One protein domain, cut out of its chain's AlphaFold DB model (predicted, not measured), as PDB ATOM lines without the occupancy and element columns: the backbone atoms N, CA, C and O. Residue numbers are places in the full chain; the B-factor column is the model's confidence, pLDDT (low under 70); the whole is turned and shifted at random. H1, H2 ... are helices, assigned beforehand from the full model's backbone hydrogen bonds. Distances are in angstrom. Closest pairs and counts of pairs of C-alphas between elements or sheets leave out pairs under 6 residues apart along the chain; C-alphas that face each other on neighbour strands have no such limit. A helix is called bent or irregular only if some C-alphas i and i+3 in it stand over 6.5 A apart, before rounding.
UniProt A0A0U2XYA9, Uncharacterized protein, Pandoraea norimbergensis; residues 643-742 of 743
ATOM      1  N   LEU A 643     -43.060  58.542  -2.072       75.88
ATOM      2  CA  LEU A 643     -43.504  59.326  -0.919       75.88
ATOM      3  C   LEU A 643     -44.054  60.699  -1.331       75.88
ATOM      4  O   LEU A 643     -45.093  61.127  -0.836       75.88
ATOM      5  N   GLN A 644     -43.381  61.369  -2.263       81.94
ATOM      6  CA  GLN A 644     -43.839  62.632  -2.840       81.94
ATOM      7  C   GLN A 644     -45.139  62.445  -3.629       81.94
ATOM      8  O   GLN A 644     -46.035  63.280  -3.534       81.94
ATOM      9  N   LEU A 645     -45.282  61.324  -4.342       81.44
ATOM     10  CA  LEU A 645     -46.507  60.962  -5.052       81.44
ATOM     11  C   LEU A 645     -47.676  60.735  -4.075       81.44
ATOM     12  O   LEU A 645     -48.764  61.266  -4.288       81.44
ATOM     13  N   ILE A 646     -47.444  60.016  -2.970       81.31
ATOM     14  CA  ILE A 646     -48.425  59.802  -1.890       81.31
ATOM     15  C   ILE A 646     -48.849  61.140  -1.284       81.31
ATOM     16  O   ILE A 646     -50.036  61.377  -1.083       81.31
ATOM     17  N   GLN A 647     -47.892  62.028  -1.007       81.19
ATOM     18  CA  GLN A 647     -48.170  63.349  -0.440       81.19
ATOM     19  C   GLN A 647     -48.965  64.227  -1.411       81.19
ATOM     20  O   GLN A 647     -49.929  64.874  -1.005       81.19
ATOM     21  N   HIS A 648     -48.602  64.219  -2.695       80.12
ATOM     22  CA  HIS A 648     -49.271  65.007  -3.725       80.12
ATOM     23  C   HIS A 648     -50.706  64.524  -3.985       80.12
ATOM     24  O   HIS A 648     -51.625  65.336  -4.088       80.12
ATOM     25  N   TYR A 649     -50.923  63.207  -4.028       85.25
ATOM     26  CA  TYR A 649     -52.234  62.602  -4.289       85.25
ATOM     27  C   TYR A 649     -52.946  62.096  -3.027       85.25
ATOM     28  O   TYR A 649     -53.869  61.286  -3.127       85.25
ATOM     29  N   GLY A 650     -52.572  62.589  -1.843       81.88
ATOM     30  CA  GLY A 650     -53.081  62.131  -0.543       81.88
ATOM     31  C   GLY A 650     -54.609  61.970  -0.457       81.88
ATOM     32  O   GLY A 650     -55.070  60.922  -0.000       81.88
ATOM     33  N   PRO A 651     -55.427  62.922  -0.953       80.44
ATOM     34  CA  PRO A 651     -56.882  62.756  -0.997       80.44
ATOM     35  C   PRO A 651     -57.346  61.555  -1.839       80.44
ATOM     36  O   PRO A 651     -58.273  60.850  -1.448       80.44
ATOM     37  N   GLY A 652     -56.691  61.297  -2.973       79.12
ATOM     38  CA  GLY A 652     -56.964  60.153  -3.845       79.12
ATOM     39  C   GLY A 652     -56.562  58.817  -3.225       79.12
ATOM     40  O   GLY A 652     -57.307  57.842  -3.312       79.12
ATOM     41  N   VAL A 653     -55.430  58.794  -2.518       79.81
ATOM     42  CA  VAL A 653     -54.958  57.634  -1.744       79.81
ATOM     43  C   VAL A 653     -55.941  57.290  -0.623       79.81
ATOM     44  O   VAL A 653     -56.318  56.130  -0.461       79.81
ATOM     45  N   LEU A 654     -56.420  58.291   0.122       76.44
ATOM     46  CA  LEU A 654     -57.427  58.099   1.170       76.44
ATOM     47  C   LEU A 654     -58.766  57.615   0.607       76.44
ATOM     48  O   LEU A 654     -59.381  56.731   1.197       76.44
ATOM     49  N   TRP A 655     -59.191  58.142  -0.544       80.31
ATOM     50  CA  TRP A 655     -60.372  57.652  -1.255       80.31
ATOM     51  C   TRP A 655     -60.213  56.177  -1.660       80.31
ATOM     52  O   TRP A 655     -61.076  55.354  -1.359       80.31
ATOM     53  N   ALA A 656     -59.074  55.805  -2.249       73.88
ATOM     54  CA  ALA A 656     -58.805  54.434  -2.683       73.88
ATOM     55  C   ALA A 656     -58.695  53.433  -1.515       73.88
ATOM     56  O   ALA A 656     -58.970  52.242  -1.691       73.88
ATOM     57  N   ARG A 657     -58.345  53.906  -0.312       73.12
ATOM     58  CA  ARG A 657     -58.313  53.101   0.920       73.12
ATOM     59  C   ARG A 657     -59.692  52.755   1.480       73.12
ATOM     60  O   ARG A 657     -59.797  51.779   2.209       73.12
ATOM     61  N   GLN A 658     -60.737  53.515   1.149       66.62
ATOM     62  CA  GLN A 658     -62.091  53.290   1.681       66.62
ATOM     63  C   GLN A 658     -62.826  52.110   1.025       66.62
ATOM     64  O   GLN A 658     -63.882  51.699   1.503       66.62
ATOM     65  N   GLY A 659     -62.296  51.549  -0.066       59.00
ATOM     66  CA  GLY A 659     -62.824  50.315  -0.640       59.00
ATOM     67  C   GLY A 659     -62.300  49.093   0.112       59.00
ATOM     68  O   GLY A 659     -61.180  48.654  -0.146       59.00
ATOM     69  N   ASP A 660     -63.110  48.501   0.985       52.81
ATOM     70  CA  ASP A 660     -62.797  47.211   1.604       52.81
ATOM     71  C   ASP A 660     -62.827  46.104   0.544       52.81
ATOM     72  O   ASP A 660     -63.900  45.628   0.183       52.81
ATOM     73  N   THR A 661     -61.667  45.731  -0.004       50.78
ATOM     74  CA  THR A 661     -61.272  44.360  -0.400       50.78
ATOM     75  C   THR A 661     -60.008  44.394  -1.269       50.78
ATOM     76  O   THR A 661     -60.030  44.838  -2.409       50.78
ATOM     77  N   PHE A 662     -58.901  43.857  -0.757       61.25
ATOM     78  CA  PHE A 662     -57.760  43.427  -1.572       61.25
ATOM     79  C   PHE A 662     -58.167  42.173  -2.374       61.25
ATOM     80  O   PHE A 662     -58.166  41.082  -1.794       61.25
ATOM     81  N   SER A 663     -58.602  42.285  -3.647       59.28
ATOM     82  CA  SER A 663     -58.828  41.072  -4.474       59.28
ATOM     83  C   SER A 663     -59.002  41.195  -6.006       59.28
ATOM     84  O   SER A 663     -58.799  40.191  -6.679       59.28
ATOM     85  N   ALA A 664     -59.351  42.328  -6.626       62.44
ATOM     86  CA  ALA A 664     -59.488  42.381  -8.103       62.44
ATOM     87  C   ALA A 664     -58.331  43.142  -8.757       62.44
ATOM     88  O   ALA A 664     -57.723  42.704  -9.733       62.44
ATOM     89  N   GLU A 665     -57.964  44.250  -8.137       68.75
ATOM     90  CA  GLU A 665     -56.903  45.134  -8.577       68.75
ATOM     91  C   GLU A 665     -55.543  44.433  -8.452       68.75
ATOM     92  O   GLU A 665     -54.627  44.719  -9.219       68.75
ATOM     93  N   PHE A 666     -55.376  43.513  -7.483       71.62
ATOM     94  CA  PHE A 666     -54.099  42.812  -7.272       71.62
ATOM     95  C   PHE A 666     -53.811  41.884  -8.443       71.62
ATOM     96  O   PHE A 666     -52.671  41.768  -8.876       71.62
ATOM     97  N   LEU A 667     -54.855  41.252  -8.983       69.94
ATOM     98  CA  LEU A 667     -54.753  40.398 -10.161       69.94
ATOM     99  C   LEU A 667     -54.389  41.230 -11.390       69.94
ATOM    100  O   LEU A 667     -53.472  40.867 -12.117       69.94
ATOM    101  N   GLN A 668     -55.025  42.393 -11.562       69.25
ATOM    102  CA  GLN A 668     -54.683  43.333 -12.630       69.25
ATOM    103  C   GLN A 668     -53.228  43.806 -12.524       69.25
ATOM    104  O   GLN A 668     -52.514  43.833 -13.520       69.25
ATOM    105  N   PHE A 669     -52.766  44.125 -11.316       74.06
ATOM    106  CA  PHE A 669     -51.385  44.515 -11.069       74.06
ATOM    107  C   PHE A 669     -50.397  43.364 -11.313       74.06
ATOM    108  O   PHE A 669     -49.404  43.553 -12.005       74.06
ATOM    109  N   ARG A 670     -50.665  42.167 -10.785       78.12
ATOM    110  CA  ARG A 670     -49.806  40.986 -10.952       78.12
ATOM    111  C   ARG A 670     -49.663  40.607 -12.425       78.12
ATOM    112  O   ARG A 670     -48.562  40.304 -12.874       78.12
ATOM    113  N   ASP A 671     -50.767  40.633 -13.163       78.19
ATOM    114  CA  ASP A 671     -50.806  40.187 -14.555       78.19
ATOM    115  C   ASP A 671     -50.352  41.292 -15.530       78.19
ATOM    116  O   ASP A 671     -49.935  40.995 -16.650       78.19
ATOM    117  N   GLN A 672     -50.401  42.570 -15.120       81.50
ATOM    118  CA  GLN A 672     -50.054  43.736 -15.948       81.50
ATOM    119  C   GLN A 672     -49.161  44.749 -15.211       81.50
ATOM    120  O   GLN A 672     -49.351  45.965 -15.302       81.50
ATOM    121  N   GLN A 673     -48.147  44.251 -14.503       81.81
ATOM    122  CA  GLN A 673     -47.275  45.046 -13.632       81.81
ATOM    123  C   GLN A 673     -46.609  46.226 -14.356       81.81
ATOM    124  O   GLN A 673     -46.622  47.354 -13.860       81.81
ATOM    125  N   ALA A 674     -46.064  45.982 -15.550       80.50
ATOM    126  CA  ALA A 674     -45.413  47.016 -16.353       80.50
ATOM    127  C   ALA A 674     -46.387  48.144 -16.732       80.50
ATOM    128  O   ALA A 674     -46.042  49.318 -16.632       80.50
ATOM    129  N   THR A 675     -47.624  47.797 -17.098       83.56
ATOM    130  CA  THR A 675     -48.676  48.767 -17.430       83.56
ATOM    131  C   THR A 675     -49.070  49.590 -16.206       83.56
ATOM    132  O   THR A 675     -49.122  50.812 -16.286       83.56
ATOM    133  N   ALA A 676     -49.277  48.942 -15.057       82.62
ATOM    134  CA  ALA A 676     -49.692  49.613 -13.827       82.62
ATOM    135  C   ALA A 676     -48.642  50.618 -13.316       82.62
ATOM    136  O   ALA A 676     -48.993  51.707 -12.856       82.62
ATOM    137  N   LEU A 677     -47.354  50.277 -13.434       85.38
ATOM    138  CA  LEU A 677     -46.247  51.169 -13.081       85.38
ATOM    139  C   LEU A 677     -46.053  52.282 -14.115       85.38
ATOM    140  O   LEU A 677     -45.774  53.418 -13.735       85.38
ATOM    141  N   GLN A 678     -46.272  52.003 -15.403       86.44
ATOM    142  CA  GLN A 678     -46.233  53.030 -16.444       86.44
ATOM    143  C   GLN A 678     -47.322  54.094 -16.238       86.44
ATOM    144  O   GLN A 678     -47.059  55.276 -16.463       86.44
ATOM    145  N   THR A 679     -48.508  53.709 -15.755       85.81
ATOM    146  CA  THR A 679     -49.558  54.657 -15.352       85.81
ATOM    147  C   THR A 679     -49.060  55.595 -14.249       85.81
ATOM    148  O   THR A 679     -49.249  56.806 -14.335       85.81
ATOM    149  N   LEU A 680     -48.351  55.082 -13.237       86.31
ATOM    150  CA  LEU A 680     -47.772  55.939 -12.194       86.31
ATOM    151  C   LEU A 680     -46.700  56.881 -12.751       86.31
ATOM    152  O   LEU A 680     -46.652  58.042 -12.347       86.31
ATOM    153  N   VAL A 681     -45.879  56.421 -13.702       88.88
ATOM    154  CA  VAL A 681     -44.884  57.272 -14.380       88.88
ATOM    155  C   VAL A 681     -45.557  58.423 -15.127       88.88
ATOM    156  O   VAL A 681     -45.134  59.571 -15.000       88.88
ATOM    157  N   GLN A 682     -46.649  58.151 -15.847       88.06
ATOM    158  CA  GLN A 682     -47.441  59.187 -16.526       88.06
ATOM    159  C   GLN A 682     -48.033  60.211 -15.547       88.06
ATOM    160  O   GLN A 682     -48.230  61.370 -15.910       88.06
ATOM    161  N   HIS A 683     -48.265  59.803 -14.298       87.31
ATOM    162  CA  HIS A 683     -48.769  60.654 -13.221       87.31
ATOM    163  C   HIS A 683     -47.683  61.213 -12.294       87.31
ATOM    164  O   HIS A 683     -48.003  61.788 -11.252       87.31
ATOM    165  N   GLY A 684     -46.416  61.132 -12.706       87.06
ATOM    166  CA  GLY A 684     -45.307  61.837 -12.072       87.06
ATOM    167  C   GLY A 684     -44.342  60.958 -11.291       87.06
ATOM    168  O   GLY A 684     -43.411  61.505 -10.720       87.06
ATOM    169  N   LEU A 685     -44.495  59.632 -11.259       89.44
ATOM    170  CA  LEU A 685     -43.479  58.755 -10.669       89.44
ATOM    171  C   LEU A 685     -42.196  58.771 -11.517       89.44
ATOM    172  O   LEU A 685     -42.237  58.619 -12.738       89.44
ATOM    173  N   ALA A 686     -41.037  58.921 -10.883       86.69
ATOM    174  CA  ALA A 686     -39.759  58.841 -11.579       86.69
ATOM    175  C   ALA A 686     -39.543  57.441 -12.192       86.69
ATOM    176  O   ALA A 686     -39.757  56.423 -11.537       86.69
ATOM    177  N   GLN A 687     -39.046  57.375 -13.433       84.88
ATOM    178  CA  GLN A 687     -38.828  56.108 -14.153       84.88
ATOM    179  C   GLN A 687     -37.910  55.132 -13.394       84.88
ATOM    180  O   GLN A 687     -38.145  53.923 -13.388       84.88
ATOM    181  N   ALA A 688     -36.865  55.654 -12.741       75.12
ATOM    182  CA  ALA A 688     -35.949  54.854 -11.929       75.12
ATOM    183  C   ALA A 688     -36.657  54.230 -10.714       75.12
ATOM    184  O   ALA A 688     -36.445  53.060 -10.413       75.12
ATOM    185  N   GLU A 689     -37.557  54.987 -10.082       82.19
ATOM    186  CA  GLU A 689     -38.356  54.537  -8.940       82.19
ATOM    187  C   GLU A 689     -39.358  53.455  -9.366       82.19
ATOM    188  O   GLU A 689     -39.455  52.406  -8.738       82.19
ATOM    189  N   ALA A 690     -40.042  53.656 -10.497       82.25
ATOM    190  CA  ALA A 690     -40.941  52.658 -11.075       82.25
ATOM    191  C   ALA A 690     -40.214  51.340 -11.394       82.25
ATOM    192  O   ALA A 690     -40.759  50.259 -11.180       82.25
ATOM    193  N   THR A 691     -38.970  51.423 -11.869       79.31
ATOM    194  CA  THR A 691     -38.143  50.244 -12.161       79.31
ATOM    195  C   THR A 691     -37.754  49.501 -10.880       79.31
ATOM    196  O   THR A 691     -37.835  48.274 -10.851       79.31
ATOM    197  N   ALA A 692     -37.388  50.228  -9.817       75.38
ATOM    198  CA  ALA A 692     -37.054  49.649  -8.515       75.38
ATOM    199  C   ALA A 692     -38.258  48.929  -7.887       75.38
ATOM    200  O   ALA A 692     -38.176  47.741  -7.596       75.38
ATOM    201  N   ILE A 693     -39.413  49.601  -7.821       81.69
ATOM    202  CA  ILE A 693     -40.676  49.012  -7.344       81.69
ATOM    203  C   ILE A 693     -41.054  47.780  -8.173       81.69
ATOM    204  O   ILE A 693     -41.543  46.786  -7.641       81.69
ATOM    205  N   GLY A 694     -40.836  47.843  -9.489       80.38
ATOM    206  CA  GLY A 694     -41.052  46.721 -10.392       80.38
ATOM    207  C   GLY A 694     -40.224  45.498 -10.000       80.38
ATOM    208  O   GLY A 694     -40.776  44.414  -9.818       80.38
ATOM    209  N   ALA A 695     -38.918  45.687  -9.822       75.56
ATOM    210  CA  ALA A 695     -38.010  44.623  -9.415       75.56
ATOM    211  C   ALA A 695     -38.378  44.041  -8.039       75.56
ATOM    212  O   ALA A 695     -38.431  42.817  -7.900       75.56
ATOM    213  N   ASP A 696     -38.705  44.895  -7.067       77.50
ATOM    214  CA  ASP A 696     -39.069  44.484  -5.708       77.50
ATOM    215  C   ASP A 696     -40.385  43.694  -5.694       77.50
ATOM    216  O   ASP A 696     -40.459  42.612  -5.119       77.50
ATOM    217  N   LEU A 697     -41.414  44.151  -6.413       79.00
ATOM    218  CA  LEU A 697     -42.688  43.429  -6.505       79.00
ATOM    219  C   LEU A 697     -42.548  42.091  -7.236       79.00
ATOM    220  O   LEU A 697     -43.156  41.105  -6.823       79.00
ATOM    221  N   THR A 698     -41.731  42.017  -8.290       80.75
ATOM    222  CA  THR A 698     -41.449  40.742  -8.966       80.75
ATOM    223  C   THR A 698     -40.721  39.774  -8.030       80.75
ATOM    224  O   THR A 698     -41.052  38.585  -7.998       80.75
ATOM    225  N   LEU A 699     -39.763  40.275  -7.244       75.81
ATOM    226  CA  LEU A 699     -39.041  39.491  -6.247       75.81
ATOM    227  C   LEU A 699     -39.986  38.972  -5.154       75.81
ATOM    228  O   LEU A 699     -39.971  37.779  -4.860       75.81
ATOM    229  N   GLU A 700     -40.851  39.826  -4.607       80.69
ATOM    230  CA  GLU A 700     -41.764  39.457  -3.521       80.69
ATOM    231  C   GLU A 700     -42.896  38.524  -3.974       80.69
ATOM    232  O   GLU A 700     -43.236  37.572  -3.268       80.69
ATOM    233  N   VAL A 701     -43.418  38.693  -5.194       80.38
ATOM    234  CA  VAL A 701     -44.329  37.710  -5.808       80.38
ATOM    235  C   VAL A 701     -43.619  36.366  -6.006       80.38
ATOM    236  O   VAL A 701     -44.207  35.314  -5.742       80.38
ATOM    237  N   GLY A 702     -42.345  36.384  -6.412       77.56
ATOM    238  CA  GLY A 702     -41.505  35.188  -6.507       77.56
ATOM    239  C   GLY A 702     -41.300  34.496  -5.155       77.56
ATOM    240  O   GLY A 702     -41.473  33.279  -5.054       77.56
ATOM    241  N   ASN A 703     -41.011  35.267  -4.104       75.31
ATOM    242  CA  ASN A 703     -40.816  34.784  -2.732       75.31
ATOM    243  C   ASN A 703     -42.098  34.185  -2.136       75.31
ATOM    244  O   ASN A 703     -42.048  33.176  -1.430       75.31
ATOM    245  N   ALA A 704     -43.255  34.774  -2.444       74.75
ATOM    246  CA  ALA A 704     -44.565  34.271  -2.039       74.75
ATOM    247  C   ALA A 704     -44.987  32.989  -2.794       74.75
ATOM    248  O   ALA A 704     -45.897  32.270  -2.362       74.75
ATOM    249  N   GLY A 705     -44.305  32.663  -3.895       77.94
ATOM    250  CA  GLY A 705     -44.417  31.397  -4.610       77.94
ATOM    251  C   GLY A 705     -45.789  31.153  -5.248       77.94
ATOM    252  O   GLY A 705     -46.541  32.071  -5.573       77.94
ATOM    253  N   ALA A 706     -46.145  29.876  -5.428       76.00
ATOM    254  CA  ALA A 706     -47.360  29.470  -6.150       76.00
ATOM    255  C   ALA A 706     -48.669  30.028  -5.552       76.00
ATOM    256  O   ALA A 706     -49.667  30.138  -6.261       76.00
ATOM    257  N   ALA A 707     -48.672  30.406  -4.269       73.56
ATOM    258  CA  ALA A 707     -49.833  30.996  -3.607       73.56
ATOM    259  C   ALA A 707     -50.135  32.426  -4.093       73.56
ATOM    260  O   ALA A 707     -51.304  32.800  -4.159       73.56
ATOM    261  N   ALA A 708     -49.117  33.203  -4.484       77.62
ATOM    262  CA  ALA A 708     -49.290  34.540  -5.066       77.62
ATOM    263  C   ALA A 708     -49.757  34.493  -6.532       77.62
ATOM    264  O   ALA A 708     -50.461  35.386  -7.011       77.62
ATOM    265  N   LEU A 709     -49.409  33.413  -7.235       79.69
ATOM    266  CA  LEU A 709     -49.816  33.147  -8.618       79.69
ATOM    267  C   LEU A 709     -51.177  32.437  -8.723       79.69
ATOM    268  O   LEU A 709     -51.662  32.188  -9.826       79.69
ATOM    269  N   ALA A 710     -51.814  32.109  -7.595       77.00
ATOM    270  CA  ALA A 710     -53.138  31.500  -7.590       77.00
ATOM    271  C   ALA A 710     -54.190  32.452  -8.202       77.00
ATOM    272  O   ALA A 710     -54.040  33.669  -8.111       77.00
ATOM    273  N   PRO A 711     -55.298  31.945  -8.774       73.56
ATOM    274  CA  PRO A 711     -56.363  32.795  -9.321       73.56
ATOM    275  C   PRO A 711     -56.959  33.776  -8.299       73.56
ATOM    276  O   PRO A 711     -57.416  34.849  -8.675       73.56
ATOM    277  N   HIS A 712     -56.923  33.416  -7.010       74.62
ATOM    278  CA  HIS A 712     -57.406  34.231  -5.895       74.62
ATOM    279  C   HIS A 712     -56.437  34.121  -4.703       74.62
ATOM    280  O   HIS A 712     -56.657  33.298  -3.809       74.62
ATOM    281  N   PRO A 713     -55.336  34.892  -4.686       75.69
ATOM    282  CA  PRO A 713     -54.424  34.904  -3.551       75.69
ATOM    283  C   PRO A 713     -55.149  35.471  -2.315       75.69
ATOM    284  O   PRO A 713     -55.937  36.407  -2.454       75.69
ATOM    285  N   PRO A 714     -54.927  34.948  -1.096       73.00
ATOM    286  CA  PRO A 714     -55.560  35.491   0.107       73.00
ATOM    287  C   PRO A 714     -55.200  36.966   0.327       73.00
ATOM    288  O   PRO A 714     -54.045  37.337   0.144       73.00
ATOM    289  N   ALA A 715     -56.143  37.792   0.793       67.38
ATOM    290  CA  ALA A 715     -55.912  39.223   1.053       67.38
ATOM    291  C   ALA A 715     -54.683  39.482   1.949       67.38
ATOM    292  O   ALA A 715     -53.853  40.321   1.628       67.38
ATOM    293  N   ALA A 716     -54.492  38.675   2.998       68.25
ATOM    294  CA  ALA A 716     -53.325  38.771   3.880       68.25
ATOM    295  C   ALA A 716     -51.983  38.506   3.165       68.25
ATOM    296  O   ALA A 716     -50.958  39.047   3.564       68.25
ATOM    297  N   LEU A 717     -51.979  37.676   2.114       76.31
ATOM    298  CA  LEU A 717     -50.792  37.428   1.293       76.31
ATOM    299  C   LEU A 717     -50.539  38.591   0.325       76.31
ATOM    300  O   LEU A 717     -49.393  38.961   0.107       76.31
ATOM    301  N   GLN A 718     -51.602  39.177  -0.231       77.88
ATOM    302  CA  GLN A 718     -51.504  40.376  -1.069       77.88
ATOM    303  C   GLN A 718     -50.938  41.558  -0.265       77.88
ATOM    304  O   GLN A 718     -50.025  42.230  -0.734       77.88
ATOM    305  N   GLU A 719     -51.421  41.757   0.968       70.75
ATOM    306  CA  GLU A 719     -50.891  42.750   1.914       70.75
ATOM    307  C   GLU A 719     -49.409  42.506   2.205       70.75
ATOM    308  O   GLU A 719     -48.603  43.420   2.079       70.75
ATOM    309  N   GLN A 720     -49.030  41.260   2.497       72.12
ATOM    310  CA  GLN A 720     -47.640  40.900   2.771       72.12
ATOM    311  C   GLN A 720     -46.700  41.217   1.597       72.12
ATOM    312  O   GLN A 720     -45.579  41.652   1.833       72.12
ATOM    313  N   ILE A 721     -47.134  41.002   0.350       77.50
ATOM    314  CA  ILE A 721     -46.317  41.284  -0.841       77.50
ATOM    315  C   ILE A 721     -46.063  42.787  -0.984       77.50
ATOM    316  O   ILE A 721     -44.941  43.184  -1.274       77.50
ATOM    317  N   PHE A 722     -47.079  43.624  -0.764       77.31
ATOM    318  CA  PHE A 722     -46.929  45.077  -0.869       77.31
ATOM    319  C   PHE A 722     -46.196  45.685   0.329       77.31
ATOM    320  O   PHE A 722     -45.378  46.580   0.135       77.31
ATOM    321  N   ASP A 723     -46.432  45.182   1.541       70.75
ATOM    322  CA  ASP A 723     -45.708  45.604   2.744       70.75
ATOM    323  C   ASP A 723     -44.221  45.199   2.671       70.75
ATOM    324  O   ASP A 723     -43.362  45.926   3.150       70.75
ATOM    325  N   ALA A 724     -43.882  44.092   1.996       65.19
ATOM    326  CA  ALA A 724     -42.493  43.651   1.826       65.19
ATOM    327  C   ALA A 724     -41.666  44.511   0.847       65.19
ATOM    328  O   ALA A 724     -40.438  44.500   0.929       65.19
ATOM    329  N   VAL A 725     -42.315  45.267  -0.046       64.62
ATOM    330  CA  VAL A 725     -41.644  46.260  -0.906       64.62
ATOM    331  C   VAL A 725     -41.161  47.440  -0.066       64.62
ATOM    332  O   VAL A 725     -40.040  47.907  -0.245       64.62
ATOM    333  N   ASP A 726     -41.991  47.890   0.883       60.53
ATOM    334  CA  ASP A 726     -41.626  48.865   1.910       60.53
ATOM    335  C   ASP A 726     -42.647  48.848   3.067       60.53
ATOM    336  O   ASP A 726     -43.826  49.170   2.877       60.53
ATOM    337  N   ASP A 727     -42.184  48.532   4.283       52.69
ATOM    338  CA  ASP A 727     -43.022  48.423   5.490       52.69
ATOM    339  C   ASP A 727     -43.729  49.747   5.861       52.69
ATOM    340  O   ASP A 727     -44.681  49.756   6.646       52.69
ATOM    341  N   VAL A 728     -43.253  50.887   5.345       54.00
ATOM    342  CA  VAL A 728     -43.757  52.227   5.676       54.00
ATOM    343  C   VAL A 728     -44.903  52.640   4.758       54.00
ATOM    344  O   VAL A 728     -45.822  53.321   5.213       54.00
ATOM    345  N   TRP A 729     -44.869  52.254   3.480       69.19
ATOM    346  CA  TRP A 729     -45.829  52.751   2.490       69.19
ATOM    347  C   TRP A 729     -46.392  51.691   1.541       69.19
ATOM    348  O   TRP A 729     -47.148  52.059   0.648       69.19
ATOM    349  N   GLY A 730     -46.146  50.392   1.736       74.00
ATOM    350  CA  GLY A 730     -46.715  49.319   0.903       74.00
ATOM    351  C   GLY A 730     -48.226  49.449   0.671       74.00
ATOM    352  O   GLY A 730     -48.712  49.425  -0.464       74.00
ATOM    353  N   ARG A 731     -48.979  49.744   1.738       74.50
ATOM    354  CA  ARG A 731     -50.422  50.045   1.670       74.50
ATOM    355  C   ARG A 731     -50.770  51.330   0.918       74.50
ATOM    356  O   ARG A 731     -51.868  51.439   0.378       74.50
ATOM    357  N   ASP A 732     -49.904  52.334   0.956       80.38
ATOM    358  CA  ASP A 732     -50.085  53.597   0.233       80.38
ATOM    359  C   ASP A 732     -49.722  53.458  -1.249       80.38
ATOM    360  O   ASP A 732     -50.450  53.975  -2.090       80.38
ATOM    361  N   LEU A 733     -48.681  52.691  -1.595       79.56
ATOM    362  CA  LEU A 733     -48.387  52.311  -2.980       79.56
ATOM    363  C   LEU A 733     -49.554  51.526  -3.575       79.56
ATOM    364  O   LEU A 733     -49.974  51.798  -4.698       79.56
ATOM    365  N   TRP A 734     -50.110  50.589  -2.811       80.25
ATOM    366  CA  TRP A 734     -51.296  49.855  -3.226       80.25
ATOM    367  C   TRP A 734     -52.481  50.783  -3.516       80.25
ATOM    368  O   TRP A 734     -53.107  50.721  -4.576       80.25
ATOM    369  N   ALA A 735     -52.763  51.692  -2.584       81.06
ATOM    370  CA  ALA A 735     -53.832  52.665  -2.731       81.06
ATOM    371  C   ALA A 735     -53.577  53.658  -3.877       81.06
ATOM    372  O   ALA A 735     -54.527  54.035  -4.554       81.06
ATOM    373  N   LEU A 736     -52.325  54.032  -4.159       83.31
ATOM    374  CA  LEU A 736     -51.952  54.817  -5.338       83.31
ATOM    375  C   LEU A 736     -52.229  54.049  -6.632       83.31
ATOM    376  O   LEU A 736     -52.878  54.578  -7.533       83.31
ATOM    377  N   LEU A 737     -51.784  52.795  -6.724       80.12
ATOM    378  CA  LEU A 737     -52.030  51.948  -7.891       80.12
ATOM    379  C   LEU A 737     -53.526  51.798  -8.148       80.12
ATOM    380  O   LEU A 737     -53.960  51.931  -9.288       80.12
ATOM    381  N   ARG A 738     -54.323  51.607  -7.095       79.31
ATOM    382  CA  ARG A 738     -55.782  51.584  -7.186       79.31
ATOM    383  C   ARG A 738     -56.366  52.938  -7.574       79.31
ATOM    384  O   ARG A 738     -57.257  52.996  -8.412       79.31
ATOM    385  N   TYR A 739     -55.870  54.026  -6.997       82.62
ATOM    386  CA  TYR A 739     -56.348  55.368  -7.305       82.62
ATOM    387  C   TYR A 739     -56.112  55.744  -8.765       82.62
ATOM    388  O   TYR A 739     -56.907  56.504  -9.297       82.62
ATOM    389  N   PHE A 740     -55.075  55.226  -9.428       80.75
ATOM    390  CA  PHE A 740     -54.796  55.528 -10.836       80.75
ATOM    391  C   PHE A 740     -55.324  54.483 -11.821       80.75
ATOM    392  O   PHE A 740     -55.789  54.862 -12.892       80.75
ATOM    393  N   ASN A 741     -55.316  53.198 -11.455       72.06
ATOM    394  CA  ASN A 741     -55.717  52.099 -12.341       72.06
ATOM    395  C   ASN A 741     -57.149  51.588 -12.092       72.06
ATOM    396  O   ASN A 741     -57.673  50.850 -12.921       72.06
ATOM    397  N   GLY A 742     -57.785  51.968 -10.977       61.88
ATOM    398  CA  GLY A 742     -59.168  51.618 -10.648       61.88
ATOM    399  C   GLY A 742     -60.159  52.488 -11.415       61.88
ATOM    400  O   GLY A 742     -60.403  53.642 -11.046       61.88
TER     401      GLY A 742
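What this domain is: This is residues 643 to 742 of the 743 residues of an uncharacterized protein of Pandoraea norimbergensis (UniProt A0A0U2XYA9). H7 is the core of this helical domain, and the other helices are wound round it in crossed directions: H2 crosses it, while H4 packs near its last residues and H6 near its first. The long H5 runs along the outside, packing on H4 and H6 but staying apart from H7, and the short H1 and H3 lie round the same core. The printed part has 100 residues with seven named helices, H1 to H7 in order along the chain, and no named strand; the class is all helix. The whole is compact, with a radius of gyration of the C-alphas of 12.5 A and spans of 35 by 30 by 23 A.

How they stand to each other: H1, residues 643 to 648, and H7, residues 730 to 741, only just touch, with 3 pairs of C-alphas within 8 A; the closest are those of Ile 646 and Asp 732, 6.8 A apart. H2, residues 650 to 657, touches H7 about perpendicular, at 87 degrees, with C-alphas of Val 653 and Ala 735 closest at 5.2 A. H3, residues 665 to 671, is close to but not clearly touching H7, with C-alphas of Glu 665 and Arg 738 closest at 6.7 A. H4, residues 673 to 682, touches H7 with residues 737 to 741 of H7 alone, about perpendicular at 78 degrees; the closest C-alphas, of Ala 676 and Asn 741, are 6.7 A apart. H4 and H5, residues 687 to 707, form a helical hairpin at a shallow tilt of 25 degrees, opposite ways; the closest C-alphas are those of Leu 677 and Ala 690, 5.9 A, and H5 touches H4 with residues 687 to 694 alone. H5 and H6, residues 715 to 725, form a second hairpin at a steep tilt of 41 degrees, with C-alphas of Glu 700 and Ile 721 closest at 5.6 A. H6 touches H7 about perpendicular, at 77 degrees, through residues 730 to 734 of H7 alone; the closest C-alphas, of Asp 723 and Gly 730, are 4.3 A apart. Each O i to N i+4 pair is within hydrogen-bond range in H1, H2, H3, H4 and H7, against 15 of 17 in H5 and 6 of 7 in H6.

Where its parts are: H1 begins at C-alpha 643, (-43.504, 59.326, -0.919). From first to last C-alpha H4 measures 14.4 A, H5 29.4 A, H6 16.0 A and H7 16.3 A. H5 begins at C-alpha 687, (-38.828, 56.108, -14.153), has a kink of 38 degrees near residue 701, and is irregular: C-alphas 703 and 706 are 9.1 A apart. H7 ends at C-alpha 741, (-55.717, 52.099, -12.341).

The domain as a whole: The two C-alphas farthest apart, of His 648 and Ala 706, are 35.7 A apart. The printed part has no cut and no long link. Mean pLDDT of the printed part is 76.1; 19 residues are under 70, among them 658 to 665 and 724 to 729.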